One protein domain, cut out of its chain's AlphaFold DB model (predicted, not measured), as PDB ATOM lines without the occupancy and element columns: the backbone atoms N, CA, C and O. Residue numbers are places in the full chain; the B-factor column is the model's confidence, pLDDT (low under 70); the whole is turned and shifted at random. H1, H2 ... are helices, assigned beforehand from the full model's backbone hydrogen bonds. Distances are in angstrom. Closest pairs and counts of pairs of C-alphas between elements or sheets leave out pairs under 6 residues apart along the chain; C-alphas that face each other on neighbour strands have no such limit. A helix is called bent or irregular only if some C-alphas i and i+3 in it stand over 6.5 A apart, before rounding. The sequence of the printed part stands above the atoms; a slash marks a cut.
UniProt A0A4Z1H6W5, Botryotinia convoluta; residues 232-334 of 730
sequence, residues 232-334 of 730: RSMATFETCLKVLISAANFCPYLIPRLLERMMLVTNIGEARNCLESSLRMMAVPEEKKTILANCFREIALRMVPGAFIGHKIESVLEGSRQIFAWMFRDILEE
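AT A GLANCE: This is residues 232 to 334 of the 730 residues of a protein of Botryotinia convoluta (UniProt A0A4Z1H6W5). Two long helices, H1 and H6, run side by side the same way, and H4 crosses H6 at nearly a right angle. A helical hairpin, H2 and H3, completes the body, with H3 packed on H4 and H2 on the later part of H6, while little H5 sits by the early part of H6. The printed part has 103 residues with six named helices, H1 to H6 in chain order, and no named strand; its class is all helix. It is compact, with a radius of gyration of the C-alphas of 12.8 A, and spans 36 by 31 by 24 A.

HOW THE PARTS SIT: H6, residues 313 to 333, is the hub, touching four other helices. H1, residues 232 to 250, touches it at a shallow tilt of 21 degrees, the same way; their closest C-alphas, of Ser 233 and Glu 318, are 4.4 A apart. H4, residues 286 to 303, touches residues 316 to 323 of H6 and is about perpendicular to it at 86 degrees, the C-alphas of Arg 297 and Leu 317 being closest at 5.2 A. H5, residues 306 to 309, touches H6 at its residues 315 to 319, closest at the C-alphas of Ile 309 and Ser 315, 5.3 A apart. H2, residues 254 to 266, touches residues 327 to 331 of H6 at a steep tilt of 50 degrees, opposite ways; the C-alphas of Leu 258 and Met 327 are closest at 7.2 A. H2 and H3, residues 269 to 280, form a helical hairpin at a shallow tilt of 18 degrees, with the C-alphas of Leu 259 and Arg 272 closest at 5.7 A. H3 touches residues 288 to 295 of H4 at a steep tilt of 53 degrees, opposite ways, closest at the C-alphas of Cys 274 and Lys 288, 5.5 A apart. H1 and H3 only just touch, with 3 pairs of C-alphas within 8 A, the closest being Ile 245 and Leu 279 at 6.0 A. H3 and H6 are apart. Every O i to N i+4 pair is within hydrogen-bond range in H1, H2, H3 and H4; in H6 11 of 17 are, and H5 is too short for such a pair.

IN THESE COORDINATES: H6 is irregular, with C-alphas 314 and 317 at 7.4 A; it measures 31.5 A and ends at C-alpha 333, (14.332, 5.452, 40.645). H1 measures 27.0 A and begins at C-alpha 232, (-0.822, 4.990, 15.706). H4 measures 25.2 A, beginning at C-alpha 286, (4.298, -12.066, 16.679). H2 measures 17.9 A, H3 16.4 A and H5 5.3 A.

THE WHOLE: The C-alphas farthest apart, of Pro 252 and His 311, are 36.4 A from each other. The printed part has no cut, and its five links between helices are tight. The mean pLDDT of the printed part is 79.1; residues 254 to 256, 258 to 259, 263 to 267 and 329 to 334 are under 70.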
ATOM      1  N   ARG A 232      -1.693   4.201  14.839       85.00
ATOM      2  CA  ARG A 232      -0.822   4.990  15.706       85.00
ATOM      3  C   ARG A 232      -0.600   4.304  17.050       85.00
ATOM      4  O   ARG A 232       0.520   4.312  17.558       85.00
ATOM      5  N   SER A 233      -1.648   3.720  17.613       86.81
ATOM      6  CA  SER A 233      -1.617   3.033  18.906       86.81
ATOM      7  C   SER A 233      -0.795   1.753  18.826       86.81
ATOM      8  O   SER A 233       0.054   1.508  19.677       86.81
ATOM      9  N   MET A 234      -0.955   1.006  17.735       84.69
ATOM     10  CA  MET A 234      -0.150  -0.175  17.438       84.69
ATOM     11  C   MET A 234       1.337   0.165  17.279       84.69
ATOM     12  O   MET A 234       2.178  -0.403  17.971       84.69
ATOM     13  N   ALA A 235       1.660   1.144  16.427       86.38
ATOM     14  CA  ALA A 235       3.039   1.587  16.229       86.38
ATOM     15  C   ALA A 235       3.664   2.078  17.542       86.38
ATOM     16  O   ALA A 235       4.814   1.780  17.844       86.38
ATOM     17  N   THR A 236       2.880   2.790  18.349       88.88
ATOM     18  CA  THR A 236       3.289   3.264  19.669       88.88
ATOM     19  C   THR A 236       3.672   2.118  20.599       88.88
ATOM     20  O   THR A 236       4.770   2.135  21.153       88.88
ATOM     21  N   PHE A 237       2.797   1.126  20.745       91.50
ATOM     22  CA  PHE A 237       3.059  -0.043  21.573       91.50
ATOM     23  C   PHE A 237       4.296  -0.808  21.104       91.50
ATOM     24  O   PHE A 237       5.182  -1.095  21.910       91.50
ATOM     25  N   GLU A 238       4.412  -1.066  19.800       89.56
ATOM     26  CA  GLU A 238       5.571  -1.757  19.235       89.56
ATOM     27  C   GLU A 238       6.877  -0.991  19.457       89.56
ATOM     28  O   GLU A 238       7.901  -1.599  19.767       89.56
ATOM     29  N   THR A 239       6.865   0.336  19.307       90.31
ATOM     30  CA  THR A 239       8.035   1.170  19.595       90.31
ATOM     31  C   THR A 239       8.416   1.077  21.067       90.31
ATOM     32  O   THR A 239       9.586   0.843  21.358       90.31
ATOM     33  N   CYS A 240       7.462   1.198  21.993       88.94
ATOM     34  CA  CYS A 240       7.743   1.073  23.422       88.94
ATOM     35  C   CYS A 240       8.297  -0.310  23.785       88.94
ATOM     36  O   CYS A 240       9.273  -0.403  24.524       88.94
ATOM     37  N   LEU A 241       7.736  -1.374  23.211       88.00
ATOM     38  CA  LEU A 241       8.194  -2.742  23.434       88.00
ATOM     39  C   LEU A 241       9.610  -2.975  22.880       88.00
ATOM     40  O   LEU A 241      10.434  -3.607  23.536       88.00
ATOM     41  N   LYS A 242       9.937  -2.416  21.707       87.88
ATOM     42  CA  LYS A 242      11.303  -2.449  21.151       87.88
ATOM     43  C   LYS A 242      12.295  -1.684  22.019       87.88
ATOM     44  O   LYS A 242      13.402  -2.169  22.236       87.88
ATOM     45  N   VAL A 243      11.908  -0.507  22.512       85.75
ATOM     46  CA  VAL A 243      12.728   0.274  23.448       85.75
ATOM     47  C   VAL A 243      12.958  -0.521  24.730       85.75
ATOM     48  O   VAL A 243      14.089  -0.561  25.199       85.75
ATOM     49  N   LEU A 244      11.936  -1.218  25.238       83.44
ATOM     50  CA  LEU A 244      12.066  -2.094  26.401       83.44
ATOM     51  C   LEU A 244      13.099  -3.196  26.202       83.44
ATOM     52  O   LEU A 244      13.998  -3.348  27.023       83.44
ATOM     53  N   ILE A 245      12.995  -3.934  25.103       83.56
ATOM     54  CA  ILE A 245      13.922  -5.030  24.806       83.56
ATOM     55  C   ILE A 245      15.335  -4.491  24.599       83.56
ATOM     56  O   ILE A 245      16.286  -5.036  25.141       83.56
ATOM     57  N   SER A 246      15.474  -3.369  23.889       83.44
ATOM     58  CA  SER A 246      16.765  -2.705  23.715       83.44
ATOM     59  C   SER A 246      17.373  -2.283  25.058       83.44
ATOM     60  O   SER A 246      18.530  -2.577  25.327       83.44
ATOM     61  N   ALA A 247      16.594  -1.657  25.945       78.44
ATOM     62  CA  ALA A 247      17.059  -1.251  27.272       78.44
ATOM     63  C   ALA A 247      17.472  -2.456  28.133       78.44
ATOM     64  O   ALA A 247      18.503  -2.412  28.803       78.44
ATOM     65  N   ALA A 248      16.716  -3.553  28.067       75.38
ATOM     66  CA  ALA A 248      17.060  -4.801  28.734       75.38
ATOM     67  C   ALA A 248      18.362  -5.429  28.200       75.38
ATOM     68  O   ALA A 248      19.091  -6.042  28.979       75.38
ATOM     69  N   ASN A 249      18.707  -5.219  26.922       77.06
ATOM     70  CA  ASN A 249      20.007  -5.634  26.371       77.06
ATOM     71  C   ASN A 249      21.168  -4.884  27.024       77.06
ATOM     72  O   ASN A 249      22.207  -5.479  27.298       77.06
ATOM     73  N   PHE A 250      21.007  -3.579  27.251       74.75
ATOM     74  CA  PHE A 250      22.047  -2.752  27.865       74.75
ATOM     75  C   PHE A 250      22.148  -2.971  29.379       74.75
ATOM     76  O   PHE A 250      23.239  -2.863  29.936       74.75
ATOM     77  N   CYS A 251      21.042  -3.327  30.035       76.94
ATOM     78  CA  CYS A 251      20.975  -3.530  31.479       76.94
ATOM     79  C   CYS A 251      20.237  -4.844  31.823       76.94
ATOM     80  O   CYS A 251      19.060  -4.818  32.195       76.94
ATOM     81  N   PRO A 252      20.918  -6.007  31.767       70.94
ATOM     82  CA  PRO A 252      20.291  -7.321  31.968       70.94
ATOM     83  C   PRO A 252      19.617  -7.510  33.337       70.94
ATOM     84  O   PRO A 252      18.661  -8.271  33.468       70.94
ATOM     85  N   TYR A 253      20.071  -6.785  34.365       73.69
ATOM     86  CA  TYR A 253      19.482  -6.809  35.709       73.69
ATOM     87  C   TYR A 253      18.082  -6.170  35.780       73.69
ATOM     88  O   TYR A 253      17.371  -6.373  36.764       73.69
ATOM     89  N   LEU A 254      17.658  -5.423  34.751       67.38
ATOM     90  CA  LEU A 254      16.303  -4.871  34.668       67.38
ATOM     91  C   LEU A 254      15.265  -5.957  34.373       67.38
ATOM     92  O   LEU A 254      14.100  -5.785  34.717       67.38
ATOM     93  N   ILE A 255      15.672  -7.074  33.758       67.25
ATOM     94  CA  ILE A 255      14.762  -8.128  33.291       67.25
ATOM     95  C   ILE A 255      13.956  -8.738  34.453       67.25
ATOM     96  O   ILE A 255      12.727  -8.709  34.376       67.25
ATOM     97  N   PRO A 256      14.566  -9.216  35.560       67.50
ATOM     98  CA  PRO A 256      13.800  -9.750  36.687       67.50
ATOM     99  C   PRO A 256      12.865  -8.713  37.322       67.50
ATOM    100  O   PRO A 256      11.736  -9.048  37.668       67.50
ATOM    101  N   ARG A 257      13.298  -7.446  37.411       72.06
ATOM    102  CA  ARG A 257      12.512  -6.351  38.006       72.06
ATOM    103  C   ARG A 257      11.302  -5.979  37.153       72.06
ATOM    104  O   ARG A 257      10.210  -5.798  37.675       72.06
ATOM    105  N   LEU A 258      11.473  -5.903  35.833       69.56
ATOM    106  CA  LEU A 258      10.381  -5.678  34.882       69.56
ATOM    107  C   LEU A 258       9.321  -6.772  34.982       69.56
ATOM    108  O   LEU A 258       8.127  -6.480  35.005       69.56
ATOM    109  N   LEU A 259       9.761  -8.029  35.060       69.38
ATOM    110  CA  LEU A 259       8.872  -9.180  35.176       69.38
ATOM    111  C   LEU A 259       8.126  -9.188  36.513       69.38
ATOM    112  O   LEU A 259       6.924  -9.435  36.529       69.38
ATOM    113  N   GLU A 260       8.807  -8.861  37.612       73.88
ATOM    114  CA  GLU A 260       8.193  -8.709  38.934       73.88
ATOM    115  C   GLU A 260       7.144  -7.591  38.948       73.88
ATOM    116  O   GLU A 260       6.019  -7.796  39.402       73.88
ATOM    117  N   ARG A 261       7.460  -6.422  38.381       71.94
ATOM    118  CA  ARG A 261       6.520  -5.293  38.308       71.94
ATOM    119  C   ARG A 261       5.323  -5.607  37.435       71.94
ATOM    120  O   ARG A 261       4.198  -5.308  37.820       71.94
ATOM    121  N   MET A 262       5.535  -6.249  36.292       70.38
ATOM    122  CA  MET A 262       4.424  -6.644  35.441       70.38
ATOM    123  C   MET A 262       3.520  -7.660  36.148       70.38
ATOM    124  O   MET A 262       2.302  -7.542  36.041       70.38
ATOM    125  N   MET A 263       4.074  -8.582  36.945       69.75
ATOM    126  CA  MET A 263       3.271  -9.463  37.804       69.75
ATOM    127  C   MET A 263       2.477  -8.688  38.855       69.75
ATOM    128  O   MET A 263       1.285  -8.934  38.988       69.75
ATOM    129  N   LEU A 264       3.097  -7.727  39.546       67.75
ATOM    130  CA  LEU A 264       2.419  -6.897  40.551       67.75
ATOM    131  C   LEU A 264       1.261  -6.079  39.967       67.75
ATOM    132  O   LEU A 264       0.266  -5.851  40.646       67.75
ATOM    133  N   VAL A 265       1.407  -5.611  38.729       65.50
ATOM    134  CA  VAL A 265       0.414  -4.757  38.063       65.50
ATOM    135  C   VAL A 265      -0.723  -5.570  37.475       65.50
ATOM    136  O   VAL A 265      -1.851  -5.094  37.429       65.50
ATOM    137  N   THR A 266      -0.418  -6.765  36.972       66.50
ATOM    138  CA  THR A 266      -1.358  -7.493  36.126       66.50
ATOM    139  C   THR A 266      -1.949  -8.727  36.775       66.50
ATOM    140  O   THR A 266      -3.052  -9.103  36.406       66.50
ATOM    141  N   ASN A 267      -1.231  -9.389  37.689       68.44
ATOM    142  CA  ASN A 267      -1.481 -10.790  38.047       68.44
ATOM    143  C   ASN A 267      -1.544 -11.742  36.825       68.44
ATOM    144  O   ASN A 267      -1.977 -12.886  36.955       68.44
ATOM    145  N   ILE A 268      -1.088 -11.313  35.638       73.25
ATOM    146  CA  ILE A 268      -1.153 -12.095  34.398       73.25
ATOM    147  C   ILE A 268       0.173 -12.844  34.209       73.25
ATOM    148  O   ILE A 268       1.146 -12.304  33.669       73.25
ATOM    149  N   GLY A 269       0.205 -14.115  34.616       72.88
ATOM    150  CA  GLY A 269       1.375 -14.988  34.452       72.88
ATOM    151  C   GLY A 269       1.815 -15.139  32.992       72.88
ATOM    152  O   GLY A 269       3.002 -15.157  32.677       72.88
ATOM    153  N   GLU A 270       0.868 -15.146  32.067       76.31
ATOM    154  CA  GLU A 270       1.082 -15.337  30.637       76.31
ATOM    155  C   GLU A 270       1.758 -14.127  29.993       76.31
ATOM    156  O   GLU A 270       2.616 -14.285  29.123       76.31
ATOM    157  N   ALA A 271       1.441 -12.915  30.457       76.50
ATOM    158  CA  ALA A 271       2.111 -11.693  30.040       76.50
ATOM    159  C   ALA A 271       3.575 -11.748  30.473       76.50
ATOM    160  O   ALA A 271       4.464 -11.488  29.657       76.50
ATOM    161  N   ARG A 272       3.833 -12.159  31.724       81.06
ATOM    162  CA  ARG A 272       5.189 -12.370  32.247       81.06
ATOM    163  C   ARG A 272       5.944 -13.392  31.409       81.06
ATOM    164  O   ARG A 272       7.032 -13.072  30.944       81.06
ATOM    165  N   ASN A 273       5.364 -14.561  31.153       79.94
ATOM    166  CA  ASN A 273       5.997 -15.614  30.357       79.94
ATOM    167  C   ASN A 273       6.309 -15.133  28.930       79.94
ATOM    168  O   ASN A 273       7.404 -15.371  28.409       79.94
ATOM    169  N   CYS A 274       5.381 -14.400  28.307       80.94
ATOM    170  CA  CYS A 274       5.588 -13.810  26.988       80.94
ATOM    171  C   CYS A 274       6.736 -12.801  26.987       80.94
ATOM    172  O   CYS A 274       7.590 -12.852  26.097       80.94
ATOM    173  N   LEU A 275       6.775 -11.899  27.970       79.19
ATOM    174  CA  LEU A 275       7.823 -10.890  28.071       79.19
ATOM    175  C   LEU A 275       9.173 -11.523  28.407       79.19
ATOM    176  O   LEU A 275      10.152 -11.211  27.744       79.19
ATOM    177  N   GLU A 276       9.230 -12.449  29.363       80.88
ATOM    178  CA  GLU A 276      10.454 -13.155  29.749       80.88
ATOM    179  C   GLU A 276      11.050 -13.894  28.557       80.88
ATOM    180  O   GLU A 276      12.227 -13.732  28.239       80.88
ATOM    181  N   SER A 277      10.223 -14.652  27.840       80.19
ATOM    182  CA  SER A 277      10.674 -15.352  26.647       80.19
ATOM    183  C   SER A 277      11.135 -14.385  25.553       80.19
ATOM    184  O   SER A 277      12.141 -14.640  24.896       80.19
ATOM    185  N   SER A 278      10.460 -13.243  25.392       80.56
ATOM    186  CA  SER A 278      10.865 -12.231  24.411       80.56
ATOM    187  C   SER A 278      12.177 -11.536  24.776       80.56
ATOM    188  O   SER A 278      12.989 -11.236  23.903       80.56
ATOM    189  N   LEU A 279      12.405 -11.316  26.072       79.75
ATOM    190  CA  LEU A 279      13.653 -10.786  26.614       79.75
ATOM    191  C   LEU A 279      14.790 -11.800  26.479       79.75
ATOM    192  O   LEU A 279      15.905 -11.404  26.186       79.75
ATOM    193  N   ARG A 280      14.533 -13.108  26.605       78.88
ATOM    194  CA  ARG A 280      15.551 -14.138  26.325       78.88
ATOM    195  C   ARG A 280      15.910 -14.213  24.840       78.88
ATOM    196  O   ARG A 280      17.071 -14.404  24.498       78.88
ATOM    197  N   MET A 281      14.922 -14.065  23.960       81.12
ATOM    198  CA  MET A 281      15.115 -14.137  22.507       81.12
ATOM    199  C   MET A 281      15.624 -12.827  21.886       81.12
ATOM    200  O   MET A 281      15.900 -12.799  20.687       81.12
ATOM    201  N   MET A 282      15.705 -11.737  22.659       80.12
ATOM    202  CA  MET A 282      15.954 -10.370  22.170       80.12
ATOM    203  C   MET A 282      15.026  -9.952  21.017       80.12
ATOM    204  O   MET A 282      15.351  -9.097  20.191       80.12
ATOM    205  N   ALA A 283      13.854 -10.574  20.952       81.88
ATOM    206  CA  ALA A 283      12.868 -10.428  19.899       81.88
ATOM    207  C   ALA A 283      11.507 -10.852  20.451       81.88
ATOM    208  O   ALA A 283      11.422 -11.758  21.274       81.88
ATOM    209  N   VAL A 284      10.433 -10.228  19.972       79.25
ATOM    210  CA  VAL A 284       9.066 -10.632  20.330       79.25
ATOM    211  C   VAL A 284       8.479 -11.385  19.148       79.25
ATOM    212  O   VAL A 284       8.204 -10.747  18.126       79.25
ATOM    213  N   PRO A 285       8.289 -12.712  19.250       79.69
ATOM    214  CA  PRO A 285       7.447 -13.455  18.326       79.69
ATOM    215  C   PRO A 285       6.076 -12.792  18.183       79.69
ATOM    216  O   PRO A 285       5.536 -12.244  19.146       79.69
ATOM    217  N   GLU A 286       5.498 -12.849  16.988       77.12
ATOM    218  CA  GLU A 286       4.298 -12.066  16.679       77.12
ATOM    219  C   GLU A 286       3.085 -12.466  17.526       77.12
ATOM    220  O   GLU A 286       2.333 -11.609  17.976       77.12
ATOM    221  N   GLU A 287       2.955 -13.753  17.838       75.88
ATOM    222  CA  GLU A 287       1.926 -14.284  18.738       75.88
ATOM    223  C   GLU A 287       2.029 -13.675  20.146       75.88
ATOM    224  O   GLU A 287       1.034 -13.241  20.730       75.88
ATOM    225  N   LYS A 288       3.257 -13.532  20.661       82.31
ATOM    226  CA  LYS A 288       3.527 -12.943  21.982       82.31
ATOM    227  C   LYS A 288       3.255 -11.442  22.008       82.31
ATOM    228  O   LYS A 288       2.806 -10.929  23.032       82.31
ATOM    229  N   LYS A 289       3.461 -10.731  20.888       85.56
ATOM    230  CA  LYS A 289       3.060  -9.315  20.778       85.56
ATOM    231  C   LYS A 289       1.563  -9.156  20.965       85.56
ATOM    232  O   LYS A 289       1.151  -8.214  21.633       85.56
ATOM    233  N   THR A 290       0.763 -10.062  20.409       84.00
ATOM    234  CA  THR A 290      -0.695  -9.983  20.522       84.00
ATOM    235  C   THR A 290      -1.170 -10.188  21.955       84.00
ATOM    236  O   THR A 290      -2.013  -9.425  22.433       84.00
ATOM    237  N   ILE A 291      -0.582 -11.152  22.665       84.19
ATOM    238  CA  ILE A 291      -0.852 -11.387  24.090       84.19
ATOM    239  C   ILE A 291      -0.495 -10.149  24.912       84.19
ATOM    240  O   ILE A 291      -1.336  -9.627  25.647       84.19
ATOM    241  N   LEU A 292       0.717  -9.618  24.727       87.81
ATOM    242  CA  LEU A 292       1.160  -8.418  25.431       87.81
ATOM    243  C   LEU A 292       0.278  -7.207  25.101       87.81
ATOM    244  O   LEU A 292      -0.116  -6.485  26.008       87.81
ATOM    245  N   ALA A 293      -0.097  -6.996  23.843       89.38
ATOM    246  CA  ALA A 293      -0.952  -5.876  23.458       89.38
ATOM    247  C   ALA A 293      -2.346  -5.952  24.100       89.38
ATOM    248  O   ALA A 293      -2.856  -4.928  24.546       89.38
ATOM    249  N   ASN A 294      -2.944  -7.146  24.194       87.44
ATOM    250  CA  ASN A 294      -4.211  -7.342  24.906       87.44
ATOM    251  C   ASN A 294      -4.071  -6.992  26.394       87.44
ATOM    252  O   ASN A 294      -4.895  -6.257  26.933       87.44
ATOM    253  N   CYS A 295      -2.992  -7.438  27.039       87.31
ATOM    254  CA  CYS A 295      -2.731  -7.117  28.441       87.31
ATOM    255  C   CYS A 295      -2.531  -5.606  28.641       87.31
ATOM    256  O   CYS A 295      -3.210  -4.990  29.455       87.31
ATOM    257  N   PHE A 296      -1.663  -4.975  27.847       89.25
ATOM    258  CA  PHE A 296      -1.381  -3.539  27.947       89.25
ATOM    259  C   PHE A 296      -2.590  -2.666  27.625       89.25
ATOM    260  O   PHE A 296      -2.725  -1.587  28.197       89.25
ATOM    261  N   ARG A 297      -3.484  -3.121  26.744       89.00
ATOM    262  CA  ARG A 297      -4.761  -2.454  26.498       89.00
ATOM    263  C   ARG A 297      -5.620  -2.423  27.760       89.00
ATOM    264  O   ARG A 297      -6.106  -1.356  28.121       89.00
ATOM    265  N   GLU A 298      -5.805  -3.567  28.416       87.12
ATOM    266  CA  GLU A 298      -6.643  -3.659  29.618       87.12
ATOM    267  C   GLU A 298      -6.063  -2.876  30.799       87.12
ATOM    268  O   GLU A 298      -6.809  -2.224  31.534       87.12
ATOM    269  N   ILE A 299      -4.735  -2.863  30.928       86.50
ATOM    270  CA  ILE A 299      -4.033  -2.004  31.885       86.50
ATOM    271  C   ILE A 299      -4.281  -0.532  31.540       86.50
ATOM    272  O   ILE A 299      -4.615   0.258  32.418       86.50
ATOM    273  N   ALA A 300      -4.162  -0.148  30.265       87.31
ATOM    274  CA  ALA A 300      -4.341   1.239  29.843       87.31
ATOM    275  C   ALA A 300      -5.768   1.736  30.093       87.31
ATOM    276  O   ALA A 300      -5.933   2.868  30.538       87.31
ATOM    277  N   LEU A 301      -6.785   0.894  29.889       85.50
ATOM    278  CA  LEU A 301      -8.176   1.232  30.209       85.50
ATOM    279  C   LEU A 301      -8.389   1.573  31.687       85.50
ATOM    280  O   LEU A 301      -9.219   2.425  31.994       85.50
ATOM    281  N   ARG A 302      -7.652   0.917  32.591       84.44
ATOM    282  CA  ARG A 302      -7.802   1.080  34.046       84.44
ATOM    283  C   ARG A 302      -6.874   2.150  34.622       84.44
ATOM    284  O   ARG A 302      -7.259   2.859  35.547       84.44
ATOM    285  N   MET A 303      -5.660   2.274  34.085       81.56
ATOM    286  CA  MET A 303      -4.598   3.104  34.663       81.56
ATOM    287  C   MET A 303      -4.395   4.446  33.957       81.56
ATOM    288  O   MET A 303      -3.856   5.371  34.564       81.56
ATOM    289  N   VAL A 304      -4.780   4.578  32.685       82.75
ATOM    290  CA  VAL A 304      -4.501   5.786  31.898       82.75
ATOM    291  C   VAL A 304      -5.774   6.625  31.781       82.75
ATOM    292  O   VAL A 304      -6.766   6.150  31.227       82.75
ATOM    293  N   PRO A 305      -5.781   7.889  32.255       83.88
ATOM    294  CA  PRO A 305      -6.959   8.739  32.135       83.88
ATOM    295  C   PRO A 305      -7.385   8.897  30.674       83.88
ATOM    296  O   PRO A 305      -6.550   9.136  29.798       83.88
ATOM    297  N   GLY A 306      -8.697   8.840  30.417       77.62
ATOM    298  CA  GLY A 306      -9.267   8.880  29.064       77.62
ATOM    299  C   GLY A 306      -8.780  10.050  28.197       77.62
ATOM    300  O   GLY A 306      -8.642   9.897  26.985       77.62
ATOM    301  N   ALA A 307      -8.430  11.186  28.809       79.06
ATOM    302  CA  ALA A 307      -7.886  12.352  28.114       79.06
ATOM    303  C   ALA A 307      -6.564  12.056  27.376       79.06
ATOM    304  O   ALA A 307      -6.359  12.545  26.267       79.06
ATOM    305  N   PHE A 308      -5.697  11.204  27.936       71.38
ATOM    306  CA  PHE A 308      -4.408  10.844  27.328       71.38
ATOM    307  C   PHE A 308      -4.540   9.888  26.139       71.38
ATOM    308  O   PHE A 308      -3.622   9.785  25.329       71.38
ATOM    309  N   ILE A 309      -5.687   9.222  26.011       79.69
ATOM    310  CA  ILE A 309      -6.016   8.320  24.898       79.69
ATOM    311  C   ILE A 309      -7.108   8.910  23.994       79.69
ATOM    312  O   ILE A 309      -7.745   8.200  23.217       79.69
ATOM    313  N   GLY A 310      -7.364  10.219  24.108       78.12
ATOM    314  CA  GLY A 310      -8.342  10.939  23.291       78.12
ATOM    315  C   GLY A 310      -9.786  10.455  23.456       78.12
ATOM    316  O   GLY A 310     -10.585  10.651  22.543       78.12
ATOM    317  N   HIS A 311     -10.103   9.794  24.575       79.94
ATOM    318  CA  HIS A 311     -11.389   9.153  24.883       79.94
ATOM    319  C   HIS A 311     -11.889   8.168  23.813       79.94
ATOM    320  O   HIS A 311     -13.073   7.836  23.772       79.94
ATOM    321  N   LYS A 312     -10.997   7.682  22.942       84.00
ATOM    322  CA  LYS A 312     -11.325   6.732  21.879       84.00
ATOM    323  C   LYS A 312     -10.812   5.359  22.251       84.00
ATOM    324  O   LYS A 312      -9.627   5.190  22.535       84.00
ATOM    325  N   ILE A 313     -11.688   4.362  22.175       82.06
ATOM    326  CA  ILE A 313     -11.320   2.983  22.495       82.06
ATOM    327  C   ILE A 313     -10.245   2.439  21.543       82.06
ATOM    328  O   ILE A 313      -9.417   1.628  21.952       82.06
ATOM    329  N   GLU A 314     -10.195   2.936  20.300       84.00
ATOM    330  CA  GLU A 314      -9.148   2.557  19.345       84.00
ATOM    331  C   GLU A 314      -7.775   3.149  19.694       84.00
ATOM    332  O   GLU A 314      -6.761   2.625  19.236       84.00
ATOM    333  N   SER A 315      -7.734   4.219  20.494       88.00
ATOM    334  CA  SER A 315      -6.503   4.904  20.907       88.00
ATOM    335  C   SER A 315      -5.966   4.447  22.260       88.00
ATOM    336  O   SER A 315      -4.880   4.865  22.651       88.00
ATOM    337  N   VAL A 316      -6.666   3.548  22.958       88.25
ATOM    338  CA  VAL A 316      -6.301   3.044  24.296       88.25
ATOM    339  C   VAL A 316      -4.855   2.565  24.366       88.25
ATOM    340  O   VAL A 316      -4.142   2.876  25.317       88.25
ATOM    341  N   LEU A 317      -4.396   1.849  23.338       89.31
ATOM    342  CA  LEU A 317      -3.049   1.288  23.323       89.31
ATOM    343  C   LEU A 317      -1.955   2.370  23.207       89.31
ATOM    344  O   LEU A 317      -0.803   2.094  23.506       89.31
ATOM    345  N   GLU A 318      -2.283   3.624  22.864       89.06
ATOM    346  CA  GLU A 318      -1.331   4.747  22.994       89.06
ATOM    347  C   GLU A 318      -0.939   4.989  24.453       89.06
ATOM    348  O   GLU A 318       0.201   5.374  24.724       89.06
ATOM    349  N   GLY A 319      -1.844   4.675  25.387       86.44
ATOM    350  CA  GLY A 319      -1.592   4.693  26.824       86.44
ATOM    351  C   GLY A 319      -0.501   3.715  27.263       86.44
ATOM    352  O   GLY A 319       0.040   3.867  28.357       86.44
ATOM    353  N   SER A 320      -0.083   2.774  26.403       87.44
ATOM    354  CA  SER A 320       1.079   1.932  26.686       87.44
ATOM    355  C   SER A 320       2.321   2.775  26.961       87.44
ATOM    356  O   SER A 320       3.097   2.403  27.828       87.44
ATOM    357  N   ARG A 321       2.504   3.931  26.300       86.94
ATOM    358  CA  ARG A 321       3.634   4.845  26.571       86.94
ATOM    359  C   ARG A 321       3.725   5.223  28.041       86.94
ATOM    360  O   ARG A 321       4.822   5.268  28.574       86.94
ATOM    361  N   GLN A 322       2.587   5.467  28.676       85.06
ATOM    362  CA  GLN A 322       2.488   5.924  30.056       85.06
ATOM    363  C   GLN A 322       2.757   4.761  31.003       85.06
ATOM    364  O   GLN A 322       3.488   4.932  31.970       85.06
ATOM    365  N   ILE A 323       2.259   3.570  30.666       83.62
ATOM    366  CA  ILE A 323       2.552   2.338  31.405       83.62
ATOM    367  C   ILE A 323       4.048   2.012  31.313       83.62
ATOM    368  O   ILE A 323       4.685   1.785  32.332       83.62
ATOM    369  N   PHE A 324       4.639   2.045  30.114       83.81
ATOM    370  CA  PHE A 324       6.074   1.834  29.924       83.81
ATOM    371  C   PHE A 324       6.895   2.907  30.633       83.81
ATOM    372  O   PHE A 324       7.822   2.559  31.351       83.81
ATOM    373  N   ALA A 325       6.553   4.187  30.488       81.88
ATOM    374  CA  ALA A 325       7.242   5.271  31.179       81.88
ATOM    375  C   ALA A 325       7.173   5.111  32.700       81.88
ATOM    376  O   ALA A 325       8.180   5.325  33.360       81.88
ATOM    377  N   TRP A 326       6.030   4.692  33.245       79.19
ATOM    378  CA  TRP A 326       5.887   4.403  34.668       79.19
ATOM    379  C   TRP A 326       6.753   3.216  35.100       79.19
ATOM    380  O   TRP A 326       7.550   3.359  36.021       79.19
ATOM    381  N   MET A 327       6.693   2.094  34.376       72.44
ATOM    382  CA  MET A 327       7.559   0.941  34.642       72.44
ATOM    383  C   MET A 327       9.043   1.323  34.581       72.44
ATOM    384  O   MET A 327       9.819   0.887  35.417       72.44
ATOM    385  N   PHE A 328       9.454   2.154  33.621       73.06
ATOM    386  CA  PHE A 328      10.837   2.619  33.515       73.06
ATOM    387  C   PHE A 328      11.224   3.600  34.614       73.06
ATOM    388  O   PHE A 328      12.336   3.511  35.123       73.06
ATOM    389  N   ARG A 329      10.335   4.528  34.969       68.75
ATOM    390  CA  ARG A 329      10.573   5.521  36.013       68.75
ATOM    391  C   ARG A 329      10.815   4.837  37.351       68.75
ATOM    392  O   ARG A 329      11.865   5.057  37.937       68.75
ATOM    393  N   ASP A 330       9.923   3.940  37.756       57.22
ATOM    394  CA  ASP A 330      10.060   3.204  39.016       57.22
ATOM    395  C   ASP A 330      11.343   2.359  39.039       57.22
ATOM    396  O   ASP A 330      12.011   2.256  40.062       57.22
ATOM    397  N   ILE A 331      11.739   1.779  37.901       59.38
ATOM    398  CA  ILE A 331      12.946   0.950  37.821       59.38
ATOM    399  C   ILE A 331      14.235   1.785  37.846       59.38
ATOM    400  O   ILE A 331      15.231   1.335  38.414       59.38
ATOM    401  N   LEU A 332      14.229   2.975  37.238       57.06
ATOM    402  CA  LEU A 332      15.358   3.913  37.253       57.06
ATOM    403  C   LEU A 332      15.467   4.674  38.583       57.06
ATOM    404  O   LEU A 332      16.553   5.125  38.934       57.06
ATOM    405  N   GLU A 333      14.368   4.806  39.327       52.53
ATOM    406  CA  GLU A 333      14.332   5.452  40.645       52.53
ATOM    407  C   GLU A 333      14.708   4.479  41.800       52.53
ATOM    408  O   GLU A 333      15.120   4.927  42.870       52.53
ATOM    409  N   GLU A 334      14.681   3.152  41.592       45.66
ATOM    410  CA  GLU A 334      14.970   2.111  42.611       45.66
ATOM    411  C   GLU A 334      16.456   1.692  42.783       45.66
ATOM    412  O   GLU A 334      16.754   0.580  43.235       45.66
TER     413      GLU A 334